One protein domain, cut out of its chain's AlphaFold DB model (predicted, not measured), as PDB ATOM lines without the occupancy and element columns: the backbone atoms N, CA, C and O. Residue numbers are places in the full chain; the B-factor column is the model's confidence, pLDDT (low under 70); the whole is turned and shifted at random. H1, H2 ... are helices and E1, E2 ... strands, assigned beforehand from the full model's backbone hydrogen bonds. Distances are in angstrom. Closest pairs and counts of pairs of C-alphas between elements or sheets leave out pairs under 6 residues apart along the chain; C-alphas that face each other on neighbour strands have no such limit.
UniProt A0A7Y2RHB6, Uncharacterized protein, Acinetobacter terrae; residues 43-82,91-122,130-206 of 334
ATOM      1  N   GLU A  43     -35.479  51.624  46.759       83.12
ATOM      2  CA  GLU A  43     -35.834  51.575  48.188       83.12
ATOM      3  C   GLU A  43     -34.940  50.608  48.972       83.12
ATOM      4  O   GLU A  43     -34.598  50.859  50.128       83.12
ATOM      5  N   VAL A  44     -34.537  49.494  48.351       83.62
ATOM      6  CA  VAL A  44     -33.594  48.555  48.969       83.62
ATOM      7  C   VAL A  44     -32.198  49.168  49.033       83.62
ATOM      8  O   VAL A  44     -31.541  49.066  50.068       83.62
ATOM      9  N   ILE A  45     -31.762  49.852  47.972       85.75
ATOM     10  CA  ILE A  45     -30.442  50.495  47.926       85.75
ATOM     11  C   ILE A  45     -30.342  51.673  48.903       85.75
ATOM     12  O   ILE A  45     -29.283  51.897  49.490       85.75
ATOM     13  N   GLN A  46     -31.447  52.376  49.171       85.88
ATOM     14  CA  GLN A  46     -31.487  53.454  50.161       85.88
ATOM     15  C   GLN A  46     -31.046  53.019  51.568       85.88
ATOM     16  O   GLN A  46     -30.540  53.866  52.308       85.88
ATOM     17  N   LYS A  47     -31.155  51.728  51.913       89.19
ATOM     18  CA  LYS A  47     -30.780  51.180  53.228       89.19
ATOM     19  C   LYS A  47     -29.268  51.123  53.483       89.19
ATOM     20  O   LYS A  47     -28.878  51.060  54.641       89.19
ATOM     21  N   TYR A  48     -28.437  51.153  52.440       90.00
ATOM     22  CA  TYR A  48     -26.977  51.057  52.564       90.00
ATOM     23  C   TYR A  48     -26.331  52.439  52.574       90.00
ATOM     24  O   TYR A  48     -26.713  53.299  51.782       90.00
ATOM     25  N   ASN A  49     -25.338  52.678  53.426       88.75
ATOM     26  CA  ASN A  49     -24.714  53.995  53.576       88.75
ATOM     27  C   ASN A  49     -23.729  54.334  52.453       88.75
ATOM     28  O   ASN A  49     -23.456  55.510  52.225       88.75
ATOM     29  N   SER A  50     -23.212  53.328  51.747       88.62
ATOM     30  CA  SER A  50     -22.292  53.509  50.625       88.62
ATOM     31  C   SER A  50     -22.504  52.458  49.537       88.62
ATOM     32  O   SER A  50     -23.087  51.395  49.771       88.62
ATOM     33  N   VAL A  51     -21.969  52.733  48.344       88.56
ATOM     34  CA  VAL A  51     -21.916  51.735  47.267       88.56
ATOM     35  C   VAL A  51     -21.110  50.499  47.685       88.56
ATOM     36  O   VAL A  51     -21.474  49.395  47.305       88.56
ATOM     37  N   GLU A  52     -20.064  50.634  48.505       88.19
ATOM     38  CA  GLU A  52     -19.289  49.489  49.010       88.19
ATOM     39  C   GLU A  52     -20.128  48.584  49.914       88.19
ATOM     40  O   GLU A  52     -20.078  47.362  49.777       88.19
ATOM     41  N   GLU A  53     -20.933  49.176  50.800       88.06
ATOM     42  CA  GLU A  53     -21.849  48.440  51.672       88.06
ATOM     43  C   GLU A  53     -22.920  47.714  50.847       88.06
ATOM     44  O   GLU A  53     -23.181  46.530  51.071       88.06
ATOM     45  N   ALA A  54     -23.469  48.383  49.825       86.94
ATOM     46  CA  ALA A  54     -24.392  47.757  48.888       86.94
ATOM     47  C   ALA A  54     -23.718  46.595  48.132       86.94
ATOM     48  O   ALA A  54     -24.250  45.490  48.096       86.94
ATOM     49  N   LEU A  55     -22.519  46.786  47.573       86.94
ATOM     50  CA  LEU A  55     -21.786  45.724  46.873       86.94
ATOM     51  C   LEU A  55     -21.493  44.524  47.784       86.94
ATOM     52  O   LEU A  55     -21.630  43.381  47.346       86.94
ATOM     53  N   ALA A  56     -21.130  44.771  49.045       85.56
ATOM     54  CA  ALA A  56     -20.897  43.730  50.039       85.56
ATOM     55  C   ALA A  56     -22.170  42.931  50.344       85.56
ATOM     56  O   ALA A  56     -22.128  41.700  50.356       85.56
ATOM     57  N   ALA A  57     -23.305  43.612  50.525       84.12
ATOM     58  CA  ALA A  57     -24.577  42.995  50.892       84.12
ATOM     59  C   ALA A  57     -25.156  42.057  49.820       84.12
ATOM     60  O   ALA A  57     -25.888  41.120  50.156       84.12
ATOM     61  N   TYR A  58     -24.834  42.303  48.548       78.88
ATOM     62  CA  TYR A  58     -25.225  41.439  47.430       78.88
ATOM     63  C   TYR A  58     -24.173  40.364  47.104       78.88
ATOM     64  O   TYR A  58     -24.482  39.399  46.399       78.88
ATOM     65  N   SER A  59     -22.954  40.482  47.643       79.94
ATOM     66  CA  SER A  59     -21.862  39.556  47.346       79.94
ATOM     67  C   SER A  59     -22.049  38.180  47.987       79.94
ATOM     68  O   SER A  59     -22.445  38.039  49.141       79.94
ATOM     69  N   VAL A  60     -21.717  37.138  47.226       75.12
ATOM     70  CA  VAL A  60     -21.664  35.748  47.698       75.12
ATOM     71  C   VAL A  60     -20.308  35.454  48.331       75.12
ATOM     72  O   VAL A  60     -20.222  34.700  49.297       75.12
ATOM     73  N   THR A  61     -19.242  36.028  47.769       80.19
ATOM     74  CA  THR A  61     -17.876  35.929  48.293       80.19
ATOM     75  C   THR A  61     -17.124  37.235  48.066       80.19
ATOM     76  O   THR A  61     -17.429  37.986  47.139       80.19
ATOM     77  N   THR A  62     -16.108  37.495  48.883       81.81
ATOM     78  CA  THR A  62     -15.196  38.630  48.710       81.81
ATOM     79  C   THR A  62     -13.768  38.143  48.521       81.81
ATOM     80  O   THR A  62     -13.350  37.166  49.143       81.81
ATOM     81  N   LYS A  63     -12.992  38.839  47.692       81.88
ATOM     82  CA  LYS A  63     -11.576  38.558  47.455       81.88
ATOM     83  C   LYS A  63     -10.769  39.846  47.522       81.88
ATOM     84  O   LYS A  63     -11.042  40.776  46.774       81.88
ATOM     85  N   THR A  64      -9.723  39.881  48.340       84.25
ATOM     86  CA  THR A  64      -8.759  40.988  48.313       84.25
ATOM     87  C   THR A  64      -7.838  40.845  47.099       84.25
ATOM     88  O   THR A  64      -7.224  39.798  46.873       84.25
ATOM     89  N   LEU A  65      -7.774  41.887  46.277       78.88
ATOM     90  CA  LEU A  65      -6.912  41.992  45.108       78.88
ATOM     91  C   LEU A  65      -5.476  42.339  45.524       78.88
ATOM     92  O   LEU A  65      -5.218  42.827  46.621       78.88
ATOM     93  N   ARG A  66      -4.516  42.112  44.616       75.88
ATOM     94  CA  ARG A  66      -3.087  42.395  44.863       75.88
ATOM     95  C   ARG A  66      -2.798  43.866  45.168       75.88
ATOM     96  O   ARG A  66      -1.793  44.161  45.796       75.88
ATOM     97  N   ASP A  67      -3.656  44.768  44.705       75.31
ATOM     98  CA  ASP A  67      -3.566  46.209  44.950       75.31
ATOM     99  C   ASP A  67      -4.351  46.655  46.200       75.31
ATOM    100  O   ASP A  67      -4.585  47.845  46.381       75.31
ATOM    101  N   GLY A  68      -4.769  45.711  47.052       76.25
ATOM    102  CA  GLY A  68      -5.474  45.968  48.308       76.25
ATOM    103  C   GLY A  68      -6.981  46.204  48.167       76.25
ATOM    104  O   GLY A  68      -7.680  46.222  49.176       76.25
ATOM    105  N   ARG A  69      -7.510  46.342  46.944       83.00
ATOM    106  CA  ARG A  69      -8.953  46.528  46.712       83.00
ATOM    107  C   ARG A  69      -9.745  45.255  46.998       83.00
ATOM    108  O   ARG A  69      -9.234  44.152  46.825       83.00
ATOM    109  N   ILE A  70     -11.018  45.400  47.358       80.00
ATOM    110  CA  ILE A  70     -11.929  44.270  47.565       80.00
ATOM    111  C   ILE A  70     -12.735  44.020  46.283       80.00
ATOM    112  O   ILE A  70     -13.381  44.915  45.740       80.00
ATOM    113  N   GLU A  71     -12.681  42.785  45.786       83.00
ATOM    114  CA  GLU A  71     -13.551  42.258  44.740       83.00
ATOM    115  C   GLU A  71     -14.728  41.521  45.388       83.00
ATOM    116  O   GLU A  71     -14.560  40.484  46.028       83.00
ATOM    117  N   TYR A  72     -15.926  42.055  45.190       83.38
ATOM    118  CA  TYR A  72     -17.206  41.495  45.595       83.38
ATOM    119  C   TYR A  72     -17.735  40.600  44.475       83.38
ATOM    120  O   TYR A  72     -18.110  41.076  43.400       83.38
ATOM    121  N   ARG A  73     -17.753  39.289  44.699       79.38
ATOM    122  CA  ARG A  73     -18.220  38.308  43.718       79.38
ATOM    123  C   ARG A  73     -19.672  37.969  43.958       79.38
ATOM    124  O   ARG A  73     -20.060  37.589  45.060       79.38
ATOM    125  N   ASN A  74     -20.454  38.078  42.900       73.44
ATOM    126  CA  ASN A  74     -21.892  37.905  42.922       73.44
ATOM    127  C   ASN A  74     -22.268  36.858  41.875       73.44
ATOM    128  O   ASN A  74     -21.771  36.914  40.748       73.44
ATOM    129  N   ASN A  75     -23.152  35.931  42.236       66.62
ATOM    130  CA  ASN A  75     -23.689  34.946  41.305       66.62
ATOM    131  C   ASN A  75     -25.057  35.439  40.842       66.62
ATOM    132  O   ASN A  75     -25.994  35.463  41.639       66.62
ATOM    133  N   PHE A  76     -25.183  35.816  39.571       64.06
ATOM    134  CA  PHE A  76     -26.471  36.186  38.994       64.06
ATOM    135  C   PHE A  76     -26.947  35.076  38.056       64.06
ATOM    136  O   PHE A  76     -26.256  34.677  37.115       64.06
ATOM    137  N   LEU A  77     -28.150  34.566  38.322       54.94
ATOM    138  CA  LEU A  77     -28.870  33.735  37.365       54.94
ATOM    139  C   LEU A  77     -29.509  34.639  36.318       54.94
ATOM    140  O   LEU A  77     -30.299  35.524  36.655       54.94
ATOM    141  N   ILE A  78     -29.211  34.393  35.045       54.72
ATOM    142  CA  ILE A  78     -29.969  35.008  33.961       54.72
ATOM    143  C   ILE A  78     -31.124  34.068  33.634       54.72
ATOM    144  O   ILE A  78     -30.931  33.051  32.975       54.72
ATOM    145  N   ARG A  79     -32.334  34.400  34.100       48.47
ATOM    146  CA  ARG A  79     -33.550  33.897  33.454       48.47
ATOM    147  C   ARG A  79     -33.606  34.549  32.080       48.47
ATOM    148  O   ARG A  79     -33.830  35.751  31.987       48.47
ATOM    149  N   GLY A  80     -33.345  33.765  31.038       44.38
ATOM    150  CA  GLY A  80     -33.958  34.045  29.750       44.38
ATOM    151  C   GLY A  80     -35.426  33.721  29.945       44.38
ATOM    152  O   GLY A  80     -35.782  32.546  29.997       44.38
ATOM    153  N   ASP A  81     -36.253  34.729  30.203       37.47
ATOM    154  CA  ASP A  81     -37.687  34.503  30.108       37.47
ATOM    155  C   ASP A  81     -37.981  34.201  28.633       37.47
ATOM    156  O   ASP A  81     -37.607  34.966  27.744       37.47
ATOM    157  N   GLU A  82     -38.681  33.098  28.361       37.84
ATOM    158  CA  GLU A  82     -39.192  32.754  27.023       37.84
ATOM    159  C   GLU A  82     -40.089  33.866  26.427       37.84
ATOM    160  O   GLU A  82     -40.437  33.836  25.248       37.84
ATOM    161  N   GLY A  91     -34.697  41.535  33.204       44.53
ATOM    162  CA  GLY A  91     -34.516  41.886  34.617       44.53
ATOM    163  C   GLY A  91     -33.143  41.564  35.216       44.53
ATOM    164  O   GLY A  91     -32.609  42.383  35.964       44.53
ATOM    165  N   SER A  92     -32.535  40.422  34.881       45.47
ATOM    166  CA  SER A  92     -31.426  39.868  35.682       45.47
ATOM    167  C   SER A  92     -30.022  40.325  35.263       45.47
ATOM    168  O   SER A  92     -29.147  40.494  36.106       45.47
ATOM    169  N   TYR A  93     -29.792  40.609  33.978       48.44
ATOM    170  CA  TYR A  93     -28.493  41.108  33.488       48.44
ATOM    171  C   TYR A  93     -28.215  42.565  33.895       48.44
ATOM    172  O   TYR A  93     -27.078  43.031  33.852       48.44
ATOM    173  N   LYS A  94     -29.249  43.292  34.336       55.59
ATOM    174  CA  LYS A  94     -29.127  44.672  34.820       55.59
ATOM    175  C   LYS A  94     -28.758  44.747  36.298       55.59
ATOM    176  O   LYS A  94     -28.579  45.859  36.772       55.59
ATOM    177  N   ILE A  95     -28.647  43.637  37.034       61.81
ATOM    178  CA  ILE A  95     -28.486  43.682  38.497       61.81
ATOM    179  C   ILE A  95     -27.198  44.414  38.933       61.81
ATOM    180  O   ILE A  95     -27.336  45.380  39.689       61.81
ATOM    181  N   PRO A  96     -25.989  44.100  38.411       71.19
ATOM    182  CA  PRO A  96     -24.786  44.888  38.716       71.19
ATOM    183  C   PRO A  96     -24.978  46.377  38.408       71.19
ATOM    184  O   PRO A  96     -24.698  47.249  39.228       71.19
ATOM    185  N   ARG A  97     -25.548  46.673  37.235       75.38
ATOM    186  CA  ARG A  97     -25.791  48.043  36.778       75.38
ATOM    187  C   ARG A  97     -26.831  48.772  37.629       75.38
ATOM    188  O   ARG A  97     -26.674  49.968  37.831       75.38
ATOM    189  N   ARG A  98     -27.866  48.098  38.138       79.25
ATOM    190  CA  ARG A  98     -28.909  48.673  39.005       79.25
ATOM    191  C   ARG A  98     -28.351  49.037  40.373       79.25
ATOM    192  O   ARG A  98     -28.603  50.148  40.817       79.25
ATOM    193  N   ILE A  99     -27.544  48.163  40.986       83.81
ATOM    194  CA  ILE A  99     -26.872  48.464  42.264       83.81
ATOM    195  C   ILE A  99     -26.045  49.741  42.101       83.81
ATOM    196  O   ILE A  99     -26.196  50.687  42.868       83.81
ATOM    197  N   ILE A 100     -25.235  49.797  41.041       86.56
ATOM    198  CA  ILE A 100     -24.390  50.947  40.715       86.56
ATOM    199  C   ILE A 100     -25.233  52.203  40.436       86.56
ATOM    200  O   ILE A 100     -24.968  53.265  40.991       86.56
ATOM    201  N   THR A 101     -26.267  52.090  39.602       86.50
ATOM    202  CA  THR A 101     -27.108  53.225  39.192       86.50
ATOM    203  C   THR A 101     -27.845  53.822  40.380       86.50
ATOM    204  O   THR A 101     -27.688  55.009  40.640       86.50
ATOM    205  N   TYR A 102     -28.556  53.005  41.155       88.75
ATOM    206  CA  TYR A 102     -29.325  53.490  42.298       88.75
ATOM    207  C   TYR A 102     -28.430  54.013  43.422       88.75
ATOM    208  O   TYR A 102     -28.799  54.979  44.084       88.75
ATOM    209  N   SER A 103     -27.235  53.439  43.608       90.75
ATOM    210  CA  SER A 103     -26.265  53.984  44.569       90.75
ATOM    211  C   SER A 103     -25.809  55.384  44.151       90.75
ATOM    212  O   SER A 103     -25.721  56.278  44.983       90.75
ATOM    213  N   CYS A 104     -25.584  55.610  42.854       91.06
ATOM    214  CA  CYS A 104     -25.200  56.930  42.357       91.06
ATOM    215  C   CYS A 104     -26.353  57.937  42.393       91.06
ATOM    216  O   CYS A 104     -26.154  59.089  42.768       91.06
ATOM    217  N   GLU A 105     -27.567  57.510  42.045       90.12
ATOM    218  CA  GLU A 105     -28.766  58.352  42.109       90.12
ATOM    219  C   GLU A 105     -29.091  58.775  43.547       90.12
ATOM    220  O   GLU A 105     -29.449  59.931  43.767       90.12
ATOM    221  N   LYS A 106     -28.889  57.887  44.535       91.06
ATOM    222  CA  LYS A 106     -29.008  58.214  45.968       91.06
ATOM    223  C   LYS A 106     -28.106  59.386  46.365       91.06
ATOM    224  O   LYS A 106     -28.488  60.204  47.197       91.06
ATOM    225  N   GLU A 107     -26.930  59.478  45.760       89.75
ATOM    226  CA  GLU A 107     -25.956  60.545  46.003       89.75
ATOM    227  C   GLU A 107     -26.201  61.785  45.117       89.75
ATOM    228  O   GLU A 107     -25.399  62.719  45.103       89.75
ATOM    229  N   GLY A 108     -27.317  61.826  44.375       90.25
ATOM    230  CA  GLY A 108     -27.665  62.916  43.458       90.25
ATOM    231  C   GLY A 108     -26.853  62.906  42.158       90.25
ATOM    232  O   GLY A 108     -26.723  63.935  41.489       90.25
ATOM    233  N   GLY A 109     -26.258  61.764  41.816       89.50
ATOM    234  CA  GLY A 109     -25.321  61.616  40.713       89.50
ATOM    235  C   GLY A 109     -25.897  60.945  39.477       89.50
ATOM    236  O   GLY A 109     -27.026  60.460  39.446       89.50
ATOM    237  N   LYS A 110     -25.074  60.904  38.427       88.31
ATOM    238  CA  LYS A 110     -25.335  60.136  37.204       88.31
ATOM    239  C   LYS A 110     -24.164  59.214  36.900       88.31
ATOM    240  O   LYS A 110     -23.002  59.616  37.010       88.31
ATOM    241  N   ILE A 111     -24.476  57.996  36.463       85.19
ATOM    242  CA  ILE A 111     -23.469  57.027  36.031       85.19
ATOM    243  C   ILE A 111     -22.880  57.418  34.676       85.19
ATOM    244  O   ILE A 111     -23.589  57.805  33.746       85.19
ATOM    245  N   ARG A 112     -21.563  57.261  34.562       78.19
ATOM    246  CA  ARG A 112     -20.789  57.376  33.326       78.19
ATOM    247  C   ARG A 112     -19.957  56.118  33.116       78.19
ATOM    248  O   ARG A 112     -19.307  55.637  34.039       78.19
ATOM    249  N   LEU A 113     -19.942  55.616  31.888       70.19
ATOM    250  CA  LEU A 113     -19.031  54.553  31.475       70.19
ATOM    251  C   LEU A 113     -17.616  55.135  31.323       70.19
ATOM    252  O   LEU A 113     -17.417  56.112  30.604       70.19
ATOM    253  N   GLY A 114     -16.648  54.561  32.033       60.84
ATOM    254  CA  GLY A 114     -15.217  54.781  31.834       60.84
ATOM    255  C   GLY A 114     -14.671  53.961  30.662       60.84
ATOM    256  O   GLY A 114     -15.431  53.376  29.893       60.84
ATOM    257  N   ASN A 115     -13.342  53.910  30.528       52.47
ATOM    258  CA  ASN A 115     -12.641  53.216  29.441       52.47
ATOM    259  C   ASN A 115     -13.231  51.816  29.132       52.47
ATOM    260  O   ASN A 115     -13.064  50.886  29.919       52.47
ATOM    261  N   GLN A 116     -13.822  51.633  27.944       52.22
ATOM    262  CA  GLN A 116     -14.242  50.316  27.422       52.22
ATOM    263  C   GLN A 116     -13.053  49.409  27.040       52.22
ATOM    264  O   GLN A 116     -13.231  48.271  26.618       52.22
ATOM    265  N   LYS A 117     -11.813  49.907  27.165       44.31
ATOM    266  CA  LYS A 117     -10.591  49.210  26.739       44.31
ATOM    267  C   LYS A 117     -10.050  48.167  27.720       44.31
ATOM    268  O   LYS A 117      -9.028  47.555  27.416       44.31
ATOM    269  N   THR A 118     -10.671  47.941  28.878       41.28
ATOM    270  CA  THR A 118     -10.313  46.765  29.683       41.28
ATOM    271  C   THR A 118     -10.869  45.537  28.988       41.28
ATOM    272  O   THR A 118     -12.059  45.289  29.117       41.28
ATOM    273  N   GLU A 119     -10.001  44.861  28.225       39.59
ATOM    274  CA  GLU A 119     -10.181  43.528  27.643       39.59
ATOM    275  C   GLU A 119     -11.642  43.223  27.316       39.59
ATOM    276  O   GLU A 119     -12.376  42.713  28.160       39.59
ATOM    277  N   GLN A 120     -12.061  43.495  26.075       36.72
ATOM    278  CA  GLN A 120     -13.184  42.748  25.521       36.72
ATOM    279  C   GLN A 120     -12.825  41.271  25.682       36.72
ATOM    280  O   GLN A 120     -12.045  40.721  24.900       36.72
ATOM    281  N   VAL A 121     -13.329  40.637  26.741       38.41
ATOM    282  CA  VAL A 121     -13.350  39.189  26.841       38.41
ATOM    283  C   VAL A 121     -14.174  38.797  25.636       38.41
ATOM    284  O   VAL A 121     -15.378  39.048  25.614       38.41
ATOM    285  N   LYS A 122     -13.500  38.303  24.587       36.69
ATOM    286  CA  LYS A 122     -14.154  37.737  23.408       36.69
ATOM    287  C   LYS A 122     -15.247  36.838  23.954       36.69
ATOM    288  O   LYS A 122     -14.929  35.839  24.595       36.69
ATOM    289  N   ASN A 130     -25.289  42.100  23.351       41.28
ATOM    290  CA  ASN A 130     -24.574  43.330  22.975       41.28
ATOM    291  C   ASN A 130     -24.620  44.435  24.054       41.28
ATOM    292  O   ASN A 130     -23.974  45.463  23.883       41.28
ATOM    293  N   ASP A 131     -25.303  44.227  25.186       45.53
ATOM    294  CA  ASP A 131     -25.492  45.267  26.209       45.53
ATOM    295  C   ASP A 131     -24.612  45.055  27.456       45.53
ATOM    296  O   ASP A 131     -25.080  44.620  28.504       45.53
ATOM    297  N   GLU A 132     -23.324  45.383  27.319       54.31
ATOM    298  CA  GLU A 132     -22.390  45.931  28.329       54.31
ATOM    299  C   GLU A 132     -22.707  45.732  29.842       54.31
ATOM    300  O   GLU A 132     -22.871  46.717  30.574       54.31
ATOM    301  N   PRO A 133     -22.724  44.507  30.407       57.44
ATOM    302  CA  PRO A 133     -22.780  44.346  31.863       57.44
ATOM    303  C   PRO A 133     -21.384  44.473  32.506       57.44
ATOM    304  O   PRO A 133     -21.254  44.400  33.724       57.44
ATOM    305  N   GLN A 134     -20.334  44.636  31.695       68.81
ATOM    306  CA  GLN A 134     -18.934  44.730  32.098       68.81
ATOM    307  C   GLN A 134     -18.371  46.103  31.748       68.81
ATOM    308  O   GLN A 134     -18.785  46.727  30.775       68.81
ATOM    309  N   GLY A 135     -17.388  46.547  32.520       76.88
ATOM    310  CA  GLY A 135     -16.742  47.837  32.319       76.88
ATOM    311  C   GLY A 135     -16.546  48.576  33.629       76.88
ATOM    312  O   GLY A 135     -16.695  48.016  34.716       76.88
ATOM    313  N   ILE A 136     -16.173  49.844  33.528       82.75
ATOM    314  CA  ILE A 136     -15.952  50.705  34.686       82.75
ATOM    315  C   ILE A 136     -17.035  51.768  34.681       82.75
ATOM    316  O   ILE A 136     -17.212  52.458  33.686       82.75
ATOM    317  N   PHE A 137     -17.743  51.913  35.788       86.25
ATOM    318  CA  PHE A 137     -18.872  52.818  35.933       86.25
ATOM    319  C   PHE A 137     -18.529  53.856  36.996       86.25
ATOM    320  O   PHE A 137     -18.426  53.515  38.168       86.25
ATOM    321  N   GLY A 138     -18.311  55.105  36.594       88.06
ATOM    322  CA  GLY A 138     -18.063  56.222  37.503       88.06
ATOM    323  C   GLY A 138     -19.356  56.931  37.891       88.06
ATOM    324  O   GLY A 138     -20.199  57.175  37.027       88.06
ATOM    325  N   CYS A 139     -19.502  57.300  39.160       91.50
ATOM    326  CA  CYS A 139     -20.575  58.170  39.626       91.50
ATOM    327  C   CYS A 139     -20.125  59.631  39.624       91.50
ATOM    328  O   CYS A 139     -19.118  59.973  40.251       91.50
ATOM    329  N   LYS A 140     -20.870  60.485  38.913       88.69
ATOM    330  CA  LYS A 140     -20.607  61.926  38.793       88.69
ATOM    331  C   LYS A 140     -21.711  62.713  39.499       88.69
ATOM    332  O   LYS A 140     -22.856  62.681  39.053       88.69
ATOM    333  N   VAL A 141     -21.355  63.451  40.548       89.56
ATOM    334  CA  VAL A 141     -22.241  64.354  41.302       89.56
ATOM    335  C   VAL A 141     -21.739  65.780  41.120       89.56
ATOM    336  O   VAL A 141     -20.557  66.051  41.320       89.56
ATOM    337  N   ASN A 142     -22.615  66.699  40.701       86.81
ATOM    338  CA  ASN A 142     -22.277  68.117  40.496       86.81
ATOM    339  C   ASN A 142     -20.987  68.338  39.680       86.81
ATOM    340  O   ASN A 142     -20.146  69.168  40.014       86.81
ATOM    341  N   GLY A 143     -20.800  67.546  38.622       80.12
ATOM    342  CA  GLY A 143     -19.635  67.651  37.744       80.12
ATOM    343  C   GLY A 143     -18.374  66.925  38.228       80.12
ATOM    344  O   GLY A 143     -17.441  66.795  37.442       80.12
ATOM    345  N   LYS A 144     -18.343  66.388  39.454       84.31
ATOM    346  CA  LYS A 144     -17.178  65.701  40.029       84.31
ATOM    347  C   LYS A 144     -17.426  64.207  40.186       84.31
ATOM    348  O   LYS A 144     -18.515  63.793  40.575       84.31
ATOM    349  N   TYR A 145     -16.409  63.401  39.894       88.06
ATOM    350  CA  TYR A 145     -16.450  61.973  40.190       88.06
ATOM    351  C   TYR A 145     -16.205  61.746  41.674       88.06
ATOM    352  O   TYR A 145     -15.269  62.313  42.233       88.06
ATOM    353  N   ILE A 146     -17.045  60.921  42.290       91.44
ATOM    354  CA  ILE A 146     -16.979  60.637  43.731       91.44
ATOM    355  C   ILE A 146     -16.629  59.180  44.037       91.44
ATOM    356  O   ILE A 146     -15.998  58.905  45.052       91.44
ATOM    357  N   TRP A 147     -16.902  58.272  43.101       92.81
ATOM    358  CA  TRP A 147     -16.399  56.899  43.093       92.81
ATOM    359  C   TRP A 147     -16.611  56.259  41.722       92.81
ATOM    360  O   TRP A 147     -17.289  56.813  40.852       92.81
ATOM    361  N   ALA A 148     -16.047  55.072  41.526       90.88
ATOM    362  CA  ALA A 148     -16.363  54.200  40.409       90.88
ATOM    363  C   ALA A 148     -16.449  52.728  40.838       90.88
ATOM    364  O   ALA A 148     -15.943  52.334  41.884       90.88
ATOM    365  N   VAL A 149     -17.081  51.902  40.009       89.25
ATOM    366  CA  VAL A 149     -17.169  50.450  40.183       89.25
ATOM    367  C   VAL A 149     -16.712  49.772  38.902       89.25
ATOM    368  O   VAL A 149     -17.206  50.069  37.819       89.25
ATOM    369  N   MET A 150     -15.761  48.852  39.015       87.19
ATOM    370  CA  MET A 150     -15.342  47.982  37.920       87.19
ATOM    371  C   MET A 150     -16.103  46.667  37.998       87.19
ATOM    372  O   MET A 150     -16.057  46.002  39.028       87.19
ATOM    373  N   VAL A 151     -16.758  46.284  36.907       83.94
ATOM    374  CA  VAL A 151     -17.514  45.040  36.774       83.94
ATOM    375  C   VAL A 151     -16.825  44.143  35.752       83.94
ATOM    376  O   VAL A 151     -16.602  44.546  34.610       83.94
ATOM    377  N   LYS A 152     -16.494  42.920  36.167       78.69
ATOM    378  CA  LYS A 152     -15.882  41.879  35.334       78.69
ATOM    379  C   LYS A 152     -16.704  40.606  35.415       78.69
ATOM    380  O   LYS A 152     -17.095  40.212  36.509       78.69
ATOM    381  N   VAL A 153     -16.902  39.916  34.297       75.19
ATOM    382  CA  VAL A 153     -17.383  38.529  34.354       75.19
ATOM    383  C   VAL A 153     -16.205  37.640  34.732       75.19
ATOM    384  O   VAL A 153     -15.160  37.679  34.087       75.19
ATOM    385  N   THR A 154     -16.355  36.880  35.812       65.56
ATOM    386  CA  THR A 154     -15.301  36.012  36.351       65.56
ATOM    387  C   THR A 154     -15.518  34.542  36.022       65.56
ATOM    388  O   THR A 154     -14.554  33.787  36.030       65.56
ATOM    389  N   GLU A 155     -16.754  34.129  35.744       64.75
ATOM    390  CA  GLU A 155     -17.083  32.752  35.371       64.75
ATOM    391  C   GLU A 155     -18.352  32.729  34.517       64.75
ATOM    392  O   GLU A 155     -19.327  33.425  34.818       64.75
ATOM    393  N   LEU A 156     -18.307  31.929  33.455       61.72
ATOM    394  CA  LEU A 156     -19.439  31.560  32.618       61.72
ATOM    395  C   LEU A 156     -19.617  30.054  32.809       61.72
ATOM    396  O   LEU A 156     -18.712  29.318  32.425       61.72
ATOM    397  N   ASP A 157     -20.730  29.593  33.386       58.78
ATOM    398  CA  ASP A 157     -21.116  28.182  33.239       58.78
ATOM    399  C   ASP A 157     -21.807  28.060  31.875       58.78
ATOM    400  O   ASP A 157     -22.975  28.447  31.751       58.78
ATOM    401  N   PRO A 158     -21.099  27.608  30.822       48.94
ATOM    402  CA  PRO A 158     -21.617  27.652  29.469       48.94
ATOM    403  C   PRO A 158     -22.541  26.475  29.199       48.94
ATOM    404  O   PRO A 158     -23.075  26.425  28.101       48.94
ATOM    405  N   THR A 159     -22.680  25.502  30.115       48.25
ATOM    406  CA  THR A 159     -23.396  24.262  29.814       48.25
ATOM    407  C   THR A 159     -24.903  24.492  29.863       48.25
ATOM    408  O   THR A 159     -25.492  24.461  30.947       48.25
ATOM    409  N   PRO A 160     -25.583  24.642  28.707       48.91
ATOM    410  CA  PRO A 160     -27.026  24.628  28.674       48.91
ATOM    411  C   PRO A 160     -27.377  23.145  28.749       48.91
ATOM    412  O   PRO A 160     -27.573  22.468  27.742       48.91
ATOM    413  N   ARG A 161     -27.373  22.570  29.953       49.66
ATOM    414  CA  ARG A 161     -28.158  21.349  30.136       49.66
ATOM    415  C   ARG A 161     -29.584  21.767  29.799       49.66
ATOM    416  O   ARG A 161     -29.988  22.823  30.271       49.66
ATOM    417  N   LEU A 162     -30.310  20.972  29.016       49.84
ATOM    418  CA  LEU A 162     -31.636  21.277  28.441       49.84
ATOM    419  C   LEU A 162     -32.651  21.960  29.391       49.84
ATOM    420  O   LEU A 162     -33.592  22.572  28.910       49.84
ATOM    421  N   ASN A 163     -32.431  21.926  30.714       52.66
ATOM    422  CA  ASN A 163     -33.289  22.504  31.750       52.66
ATOM    423  C   ASN A 163     -32.551  23.448  32.741       52.66
ATOM    424  O   ASN A 163     -33.026  23.638  33.863       52.66
ATOM    425  N   LYS A 164     -31.360  23.984  32.422       54.03
ATOM    426  CA  LYS A 164     -30.609  24.896  33.312       54.03
ATOM    427  C   LYS A 164     -30.208  26.182  32.596       54.03
ATOM    428  O   LYS A 164     -29.545  26.156  31.566       54.03
ATOM    429  N   LEU A 165     -30.593  27.300  33.203       54.50
ATOM    430  CA  LEU A 165     -30.243  28.648  32.769       54.50
ATOM    431  C   LEU A 165     -28.733  28.905  32.904       54.50
ATOM    432  O   LEU A 165     -28.135  28.435  33.882       54.50
ATOM    433  N   PRO A 166     -28.124  29.674  31.980       57.47
ATOM    434  CA  PRO A 166     -26.720  30.037  32.075       57.47
ATOM    435  C   PRO A 166     -26.475  30.876  33.332       57.47
ATOM    436  O   PRO A 166     -27.242  31.786  33.672       57.47
ATOM    437  N   LYS A 167     -25.385  30.559  34.034       62.19
ATOM    438  CA  LYS A 167     -24.982  31.262  35.253       62.19
ATOM    439  C   LYS A 167     -23.797  32.158  34.962       62.19
ATOM    440  O   LYS A 167     -22.810  31.711  34.377       62.19
ATOM    441  N   TYR A 168     -23.897  33.398  35.426       67.56
ATOM    442  CA  TYR A 168     -22.835  34.379  35.298       67.56
ATOM    443  C   TYR A 168     -22.386  34.815  36.682       67.56
ATOM    444  O   TYR A 168     -23.180  35.299  37.495       67.56
ATOM    445  N   THR A 169     -21.089  34.681  36.926       71.75
ATOM    446  CA  THR A 169     -20.463  35.242  38.118       71.75
ATOM    447  C   THR A 169     -19.807  36.558  37.738       71.75
ATOM    448  O   THR A 169     -18.982  36.607  36.822       71.75
ATOM    449  N   PHE A 170     -20.161  37.625  38.451       76.38
ATOM    450  CA  PHE A 170     -19.584  38.950  38.263       76.38
ATOM    451  C   PHE A 170     -18.727  39.326  39.469       76.38
ATOM    452  O   PHE A 170     -19.189  39.294  40.612       76.38
ATOM    453  N   GLY A 171     -17.485  39.721  39.210       80.81
ATOM    454  CA  GLY A 171     -16.631  40.423  40.156       80.81
ATOM    455  C   GLY A 171     -16.865  41.925  40.038       80.81
ATOM    456  O   GLY A 171     -16.658  42.504  38.971       80.81
ATOM    457  N   MET A 172     -17.294  42.555  41.126       86.38
ATOM    458  CA  MET A 172     -17.442  44.003  41.239       86.38
ATOM    459  C   MET A 172     -16.379  44.545  42.188       86.38
ATOM    460  O   MET A 172     -16.175  44.000  43.266       86.38
ATOM    461  N   SER A 173     -15.672  45.603  41.812       87.06
ATOM    462  CA  SER A 173     -14.652  46.222  42.664       87.06
ATOM    463  C   SER A 173     -14.888  47.716  42.754       87.06
ATOM    464  O   SER A 173     -14.943  48.390  41.723       87.06
ATOM    465  N   TYR A 174     -14.982  48.226  43.977       89.88
ATOM    466  CA  TYR A 174     -14.998  49.659  44.225       89.88
ATOM    467  C   TYR A 174     -13.658  50.293  43.832       89.88
ATOM    468  O   TYR A 174     -12.584  49.692  43.957       89.88
ATOM    469  N   ILE A 175     -13.735  51.506  43.296       86.81
ATOM    470  CA  ILE A 175     -12.605  52.314  42.860       86.81
ATOM    471  C   ILE A 175     -12.811  53.730  43.412       86.81
ATOM    472  O   ILE A 175     -13.732  54.423  42.975       86.81
ATOM    473  N   PRO A 176     -11.938  54.187  44.321       88.62
ATOM    474  CA  PRO A 176     -11.885  55.580  44.749       88.62
ATOM    475  C   PRO A 176     -11.795  56.563  43.571       88.62
ATOM    476  O   PRO A 176     -11.170  56.264  42.547       88.62
ATOM    477  N   ALA A 177     -12.410  57.741  43.705       87.31
ATOM    478  CA  ALA A 177     -12.476  58.737  42.633       87.31
ATOM    479  C   ALA A 177     -11.103  59.144  42.082       87.31
ATOM    480  O   ALA A 177     -10.943  59.262  40.872       87.31
ATOM    481  N   ASP A 178     -10.104  59.327  42.941       81.75
ATOM    482  CA  ASP A 178      -8.738  59.691  42.561       81.75
ATOM    483  C   ASP A 178      -8.083  58.610  41.686       81.75
ATOM    484  O   ASP A 178      -7.496  58.911  40.642       81.75
ATOM    485  N   ILE A 179      -8.261  57.336  42.048       82.56
ATOM    486  CA  ILE A 179      -7.777  56.196  41.263       82.56
ATOM    487  C   ILE A 179      -8.534  56.103  39.936       82.56
ATOM    488  O   ILE A 179      -7.922  55.860  38.891       82.56
ATOM    489  N   TYR A 180      -9.854  56.314  39.955       83.00
ATOM    490  CA  TYR A 180     -10.675  56.335  38.746       83.00
ATOM    491  C   TYR A 180     -10.205  57.419  37.773       83.00
ATOM    492  O   TYR A 180      -9.901  57.107  36.619       83.00
ATOM    493  N   MET A 181     -10.062  58.654  38.254       80.81
ATOM    494  CA  MET A 181      -9.617  59.794  37.456       80.81
ATOM    495  C   MET A 181      -8.218  59.585  36.882       80.81
ATOM    496  O   MET A 181      -7.989  59.874  35.713       80.81
ATOM    497  N   LYS A 182      -7.297  59.016  37.665       76.06
ATOM    498  CA  LYS A 182      -5.910  58.806  37.234       76.06
ATOM    499  C   LYS A 182      -5.739  57.680  36.212       76.06
ATOM    500  O   LYS A 182      -4.840  57.742  35.381       76.06
ATOM    501  N   LYS A 183      -6.526  56.604  36.315       75.62
ATOM    502  CA  LYS A 183      -6.241  55.348  35.592       75.62
ATOM    503  C   LYS A 183      -7.304  54.944  34.575       75.62
ATOM    504  O   LYS A 183      -6.995  54.214  33.635       75.62
ATOM    505  N   TYR A 184      -8.549  55.362  34.773       76.31
ATOM    506  CA  TYR A 184      -9.701  54.784  34.076       76.31
ATOM    507  C   TYR A 184     -10.601  55.814  33.401       76.31
ATOM    508  O   TYR A 184     -11.383  55.448  32.518       76.31
ATOM    509  N   TYR A 185     -10.486  57.080  33.790       77.44
ATOM    510  CA  TYR A 185     -11.216  58.168  33.171       77.44
ATOM    511  C   TYR A 185     -10.803  58.343  31.708       77.44
ATOM    512  O   TYR A 185      -9.644  58.188  31.323       77.44
ATOM    513  N   THR A 186     -11.792  58.605  30.863       72.81
ATOM    514  CA  THR A 186     -11.597  58.895  29.445       72.81
ATOM    515  C   THR A 186     -12.513  60.051  29.109       72.81
ATOM    516  O   THR A 186     -13.729  59.883  29.238       72.81
ATOM    517  N   PRO A 187     -11.968  61.211  28.718       72.75
ATOM    518  CA  PRO A 187     -12.803  62.337  28.341       72.75
ATOM    519  C   PRO A 187     -13.633  61.965  27.111       72.75
ATOM    520  O   PRO A 187     -13.117  61.365  26.165       72.75
ATOM    521  N   GLN A 188     -14.924  62.292  27.140       68.44
ATOM    522  CA  GLN A 188     -15.856  62.009  26.040       68.44
ATOM    523  C   GLN A 188     -16.269  63.279  25.296       68.44
ATOM    524  O   GLN A 188     -16.749  63.205  24.167       68.44
ATOM    525  N   THR A 189     -16.101  64.433  25.934       72.88
ATOM    526  CA  THR A 189     -16.462  65.748  25.399       72.88
ATOM    527  C   THR A 189     -15.221  66.593  25.146       72.88
ATOM    528  O   THR A 189     -14.157  66.338  25.712       72.88
ATOM    529  N   HIS A 190     -15.346  67.601  24.281       73.31
ATOM    530  CA  HIS A 190     -14.237  68.499  23.971       73.31
ATOM    531  C   HIS A 190     -13.786  69.275  25.216       73.31
ATOM    532  O   HIS A 190     -12.592  69.382  25.481       73.31
ATOM    533  N   GLU A 191     -14.737  69.732  26.028       77.50
ATOM    534  CA  GLU A 191     -14.479  70.480  27.256       77.50
ATOM    535  C   GLU A 191     -13.670  69.651  28.264       77.50
ATOM    536  O   GLU A 191     -12.704  70.145  28.838       77.50
ATOM    537  N   GLU A 192     -14.009  68.367  28.427       74.88
ATOM    538  CA  GLU A 192     -13.286  67.442  29.307       74.88
ATOM    539  C   GLU A 192     -11.861  67.155  28.813       74.88
ATOM    540  O   GLU A 192     -10.947  66.999  29.626       74.88
ATOM    541  N   VAL A 193     -11.655  67.084  27.491       77.69
ATOM    542  CA  VAL A 193     -10.314  66.955  26.898       77.69
ATOM    543  C   VAL A 193      -9.480  68.197  27.211       77.69
ATOM    544  O   VAL A 193      -8.331  68.068  27.627       77.69
ATOM    545  N   GLU A 194     -10.042  69.392  27.032       79.81
ATOM    546  CA  GLU A 194      -9.333  70.650  27.280       79.81
ATOM    547  C   GLU A 194      -9.039  70.881  28.765       79.81
ATOM    548  O   GLU A 194      -7.966  71.374  29.116       79.81
ATOM    549  N   GLU A 195      -9.947  70.491  29.657       80.88
ATOM    550  CA  GLU A 195      -9.700  70.525  31.097       80.88
ATOM    551  C   GLU A 195      -8.569  69.564  31.485       80.88
ATOM    552  O   GLU A 195      -7.617  69.972  32.152       80.88
ATOM    553  N   LEU A 196      -8.595  68.324  30.981       77.06
ATOM    554  CA  LEU A 196      -7.529  67.359  31.244       77.06
ATOM    555  C   LEU A 196      -6.177  67.788  30.686       77.06
ATOM    556  O   LEU A 196      -5.164  67.584  31.349       77.06
ATOM    557  N   LYS A 197      -6.133  68.410  29.503       80.44
ATOM    558  CA  LYS A 197      -4.886  68.963  28.950       80.44
ATOM    559  C   LYS A 197      -4.252  69.999  29.880       80.44
ATOM    560  O   LYS A 197      -3.029  70.110  29.910       80.44
ATOM    561  N   LYS A 198      -5.061  70.754  30.632       82.69
ATOM    562  CA  LYS A 198      -4.570  71.749  31.599       82.69
ATOM    563  C   LYS A 198      -4.044  71.102  32.876       82.69
ATOM    564  O   LYS A 198      -3.115  71.632  33.477       82.69
ATOM    565  N   THR A 199      -4.636  69.987  33.303       77.75
ATOM    566  CA  THR A 199      -4.325  69.354  34.594       77.75
ATOM    567  C   THR A 199      -3.341  68.186  34.504       77.75
ATOM    568  O   THR A 199      -2.708  67.861  35.504       77.75
ATOM    569  N   ASP A 200      -3.196  67.549  33.339       77.81
ATOM    570  CA  ASP A 200      -2.351  66.370  33.117       77.81
ATOM    571  C   ASP A 200      -1.433  66.571  31.896       77.81
ATOM    572  O   ASP A 200      -1.841  66.477  30.735       77.81
ATOM    573  N   SER A 201      -0.151  66.828  32.172       79.00
ATOM    574  CA  SER A 201       0.872  67.067  31.149       79.00
ATOM    575  C   SER A 201       1.204  65.826  30.313       79.00
ATOM    576  O   SER A 201       1.601  65.956  29.152       79.00
ATOM    577  N   VAL A 202       1.019  64.622  30.863       79.81
ATOM    578  CA  VAL A 202       1.230  63.358  30.145       79.81
ATOM    579  C   VAL A 202       0.087  63.136  29.165       79.81
ATOM    580  O   VAL A 202       0.330  62.818  27.999       79.81
ATOM    581  N   PHE A 203      -1.152  63.357  29.607       78.19
ATOM    582  CA  PHE A 203      -2.320  63.334  28.732       78.19
ATOM    583  C   PHE A 203      -2.187  64.364  27.602       78.19
ATOM    584  O   PHE A 203      -2.358  64.010  26.435       78.19
ATOM    585  N   ALA A 204      -1.796  65.602  27.925       80.62
ATOM    586  CA  ALA A 204      -1.598  66.659  26.933       80.62
ATOM    587  C   ALA A 204      -0.576  66.268  25.854       80.62
ATOM    588  O   ALA A 204      -0.837  66.439  24.661       80.62
ATOM    589  N   LYS A 205       0.564  65.687  26.258       84.50
ATOM    590  CA  LYS A 205       1.591  65.206  25.328       84.50
ATOM    591  C   LYS A 205       1.068  64.075  24.436       84.50
ATOM    592  O   LYS A 205       1.219  64.140  23.218       84.50
ATOM    593  N   ASN A 206       0.420  63.072  25.026       79.88
ATOM    594  CA  ASN A 206      -0.116  61.926  24.288       79.88
ATOM    595  C   ASN A 206      -1.197  62.342  23.278       79.88
ATOM    596  O   ASN A 206      -1.233  61.828  22.160       79.88
TER     597      ASN A 206
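What this domain is: This is residues 43 to 82, 91 to 122 and 130 to 206 of the 334 residues of an uncharacterized protein of Acinetobacter terrae (UniProt A0A7Y2RHB6). One strongly twisted antiparallel sheet of six strands curls round helix H2, with H1 beside H2 on the same face; H3 stands up from the opposite face where E6 ends. H4 and H5 make a corner off one end of the sheet, while the turn between the long strands E5 and E6 reaches out at the other end. The printed part has 149 residues, with five named helices and six named strands in the order H1 E1 E2 H2 E3 E4 E5 E6 H3 H4 H5; the sheet order is E1 E2 E6 E5 E4 E3, and the class is mixed, helices and strands. The whole is compact, with a radius of gyration of the C-alphas of 16.8 A, yet elongated in outline, spanning 57 by 37 by 34 A.

Where its parts are: Find C-alpha 144 at (-17.178, 65.701, 40.029); from there E5, residues 144 to 157, runs 38.3 A to C-alpha 157 at (-21.116, 28.182, 33.239). E6, residues 167 to 176, runs back over 29.2 A. Look next for E4, residues 135 to 141, 19.6 A; E3, residues 110 to 113; E2, residues 70 to 77, 22.4 A; and E1, residues 61 to 64. The helices are H1, residues 51 to 58; H2, residues 95 to 106, 16.3 A; H3, residues 177 to 183; H4, residues 190 to 199, 14.6 A; and H5, residues 201 to 206, ending at C-alpha 206 at (-0.116, 61.926, 24.288).

How they stand to each other: Start at the hairpin E5 and E6, where N 150 and O 173 are 2.9 A apart, within hydrogen-bond range. E4, E5 and E6 form a meander, each strand the antiparallel neighbour of the one before; N 137 and O 149 are 2.8 A apart. Toward the edge strands, look for N 112 and O 138 at 2.8 A between E3 and E4, N 74 and O 170 at 2.9 A between E2 and E6, and N 63 and O 71 at 2.8 A in the hairpin E1 and E2. H2 is on the sheet; its closest C-alphas to E4 are Cys 104 and Cys 139, 5.5 A. H1 touches residues 99 to 104 of H2, closest at the C-alphas of Val 51 and Ser 103, 5.6 A, opposite ways at a tilt of 38 degrees, only just steep. H3, on the opposite face, lies over E5, closest at the C-alphas of Trp 147 and Ala 177, 4.4 A. H4 and H5 touch only at the corner, closest at the C-alphas of Lys 197 and Ala 204, 4.5 A, and are not on the sheet. Every O i to N i+4 pair is within hydrogen-bond range in H1, H2, H3, H4 and H5.

The domain as a whole: The farthest C-alphas, Leu 162 and Lys 198, are 57.4 A apart. Residues 83 to 90 and 123 to 129 are not printed; the gaps are 12.8 A from C-alpha 82 to 91 and 11.8 A from C-alpha 122 to 130. Of the links printed whole, none is long. The model's mean pLDDT over the printed part is 73.9; it is under 70 at residues 75 to 82, 91 to 95, 114 to 122, 130 to 134, 154 to 168 and 188.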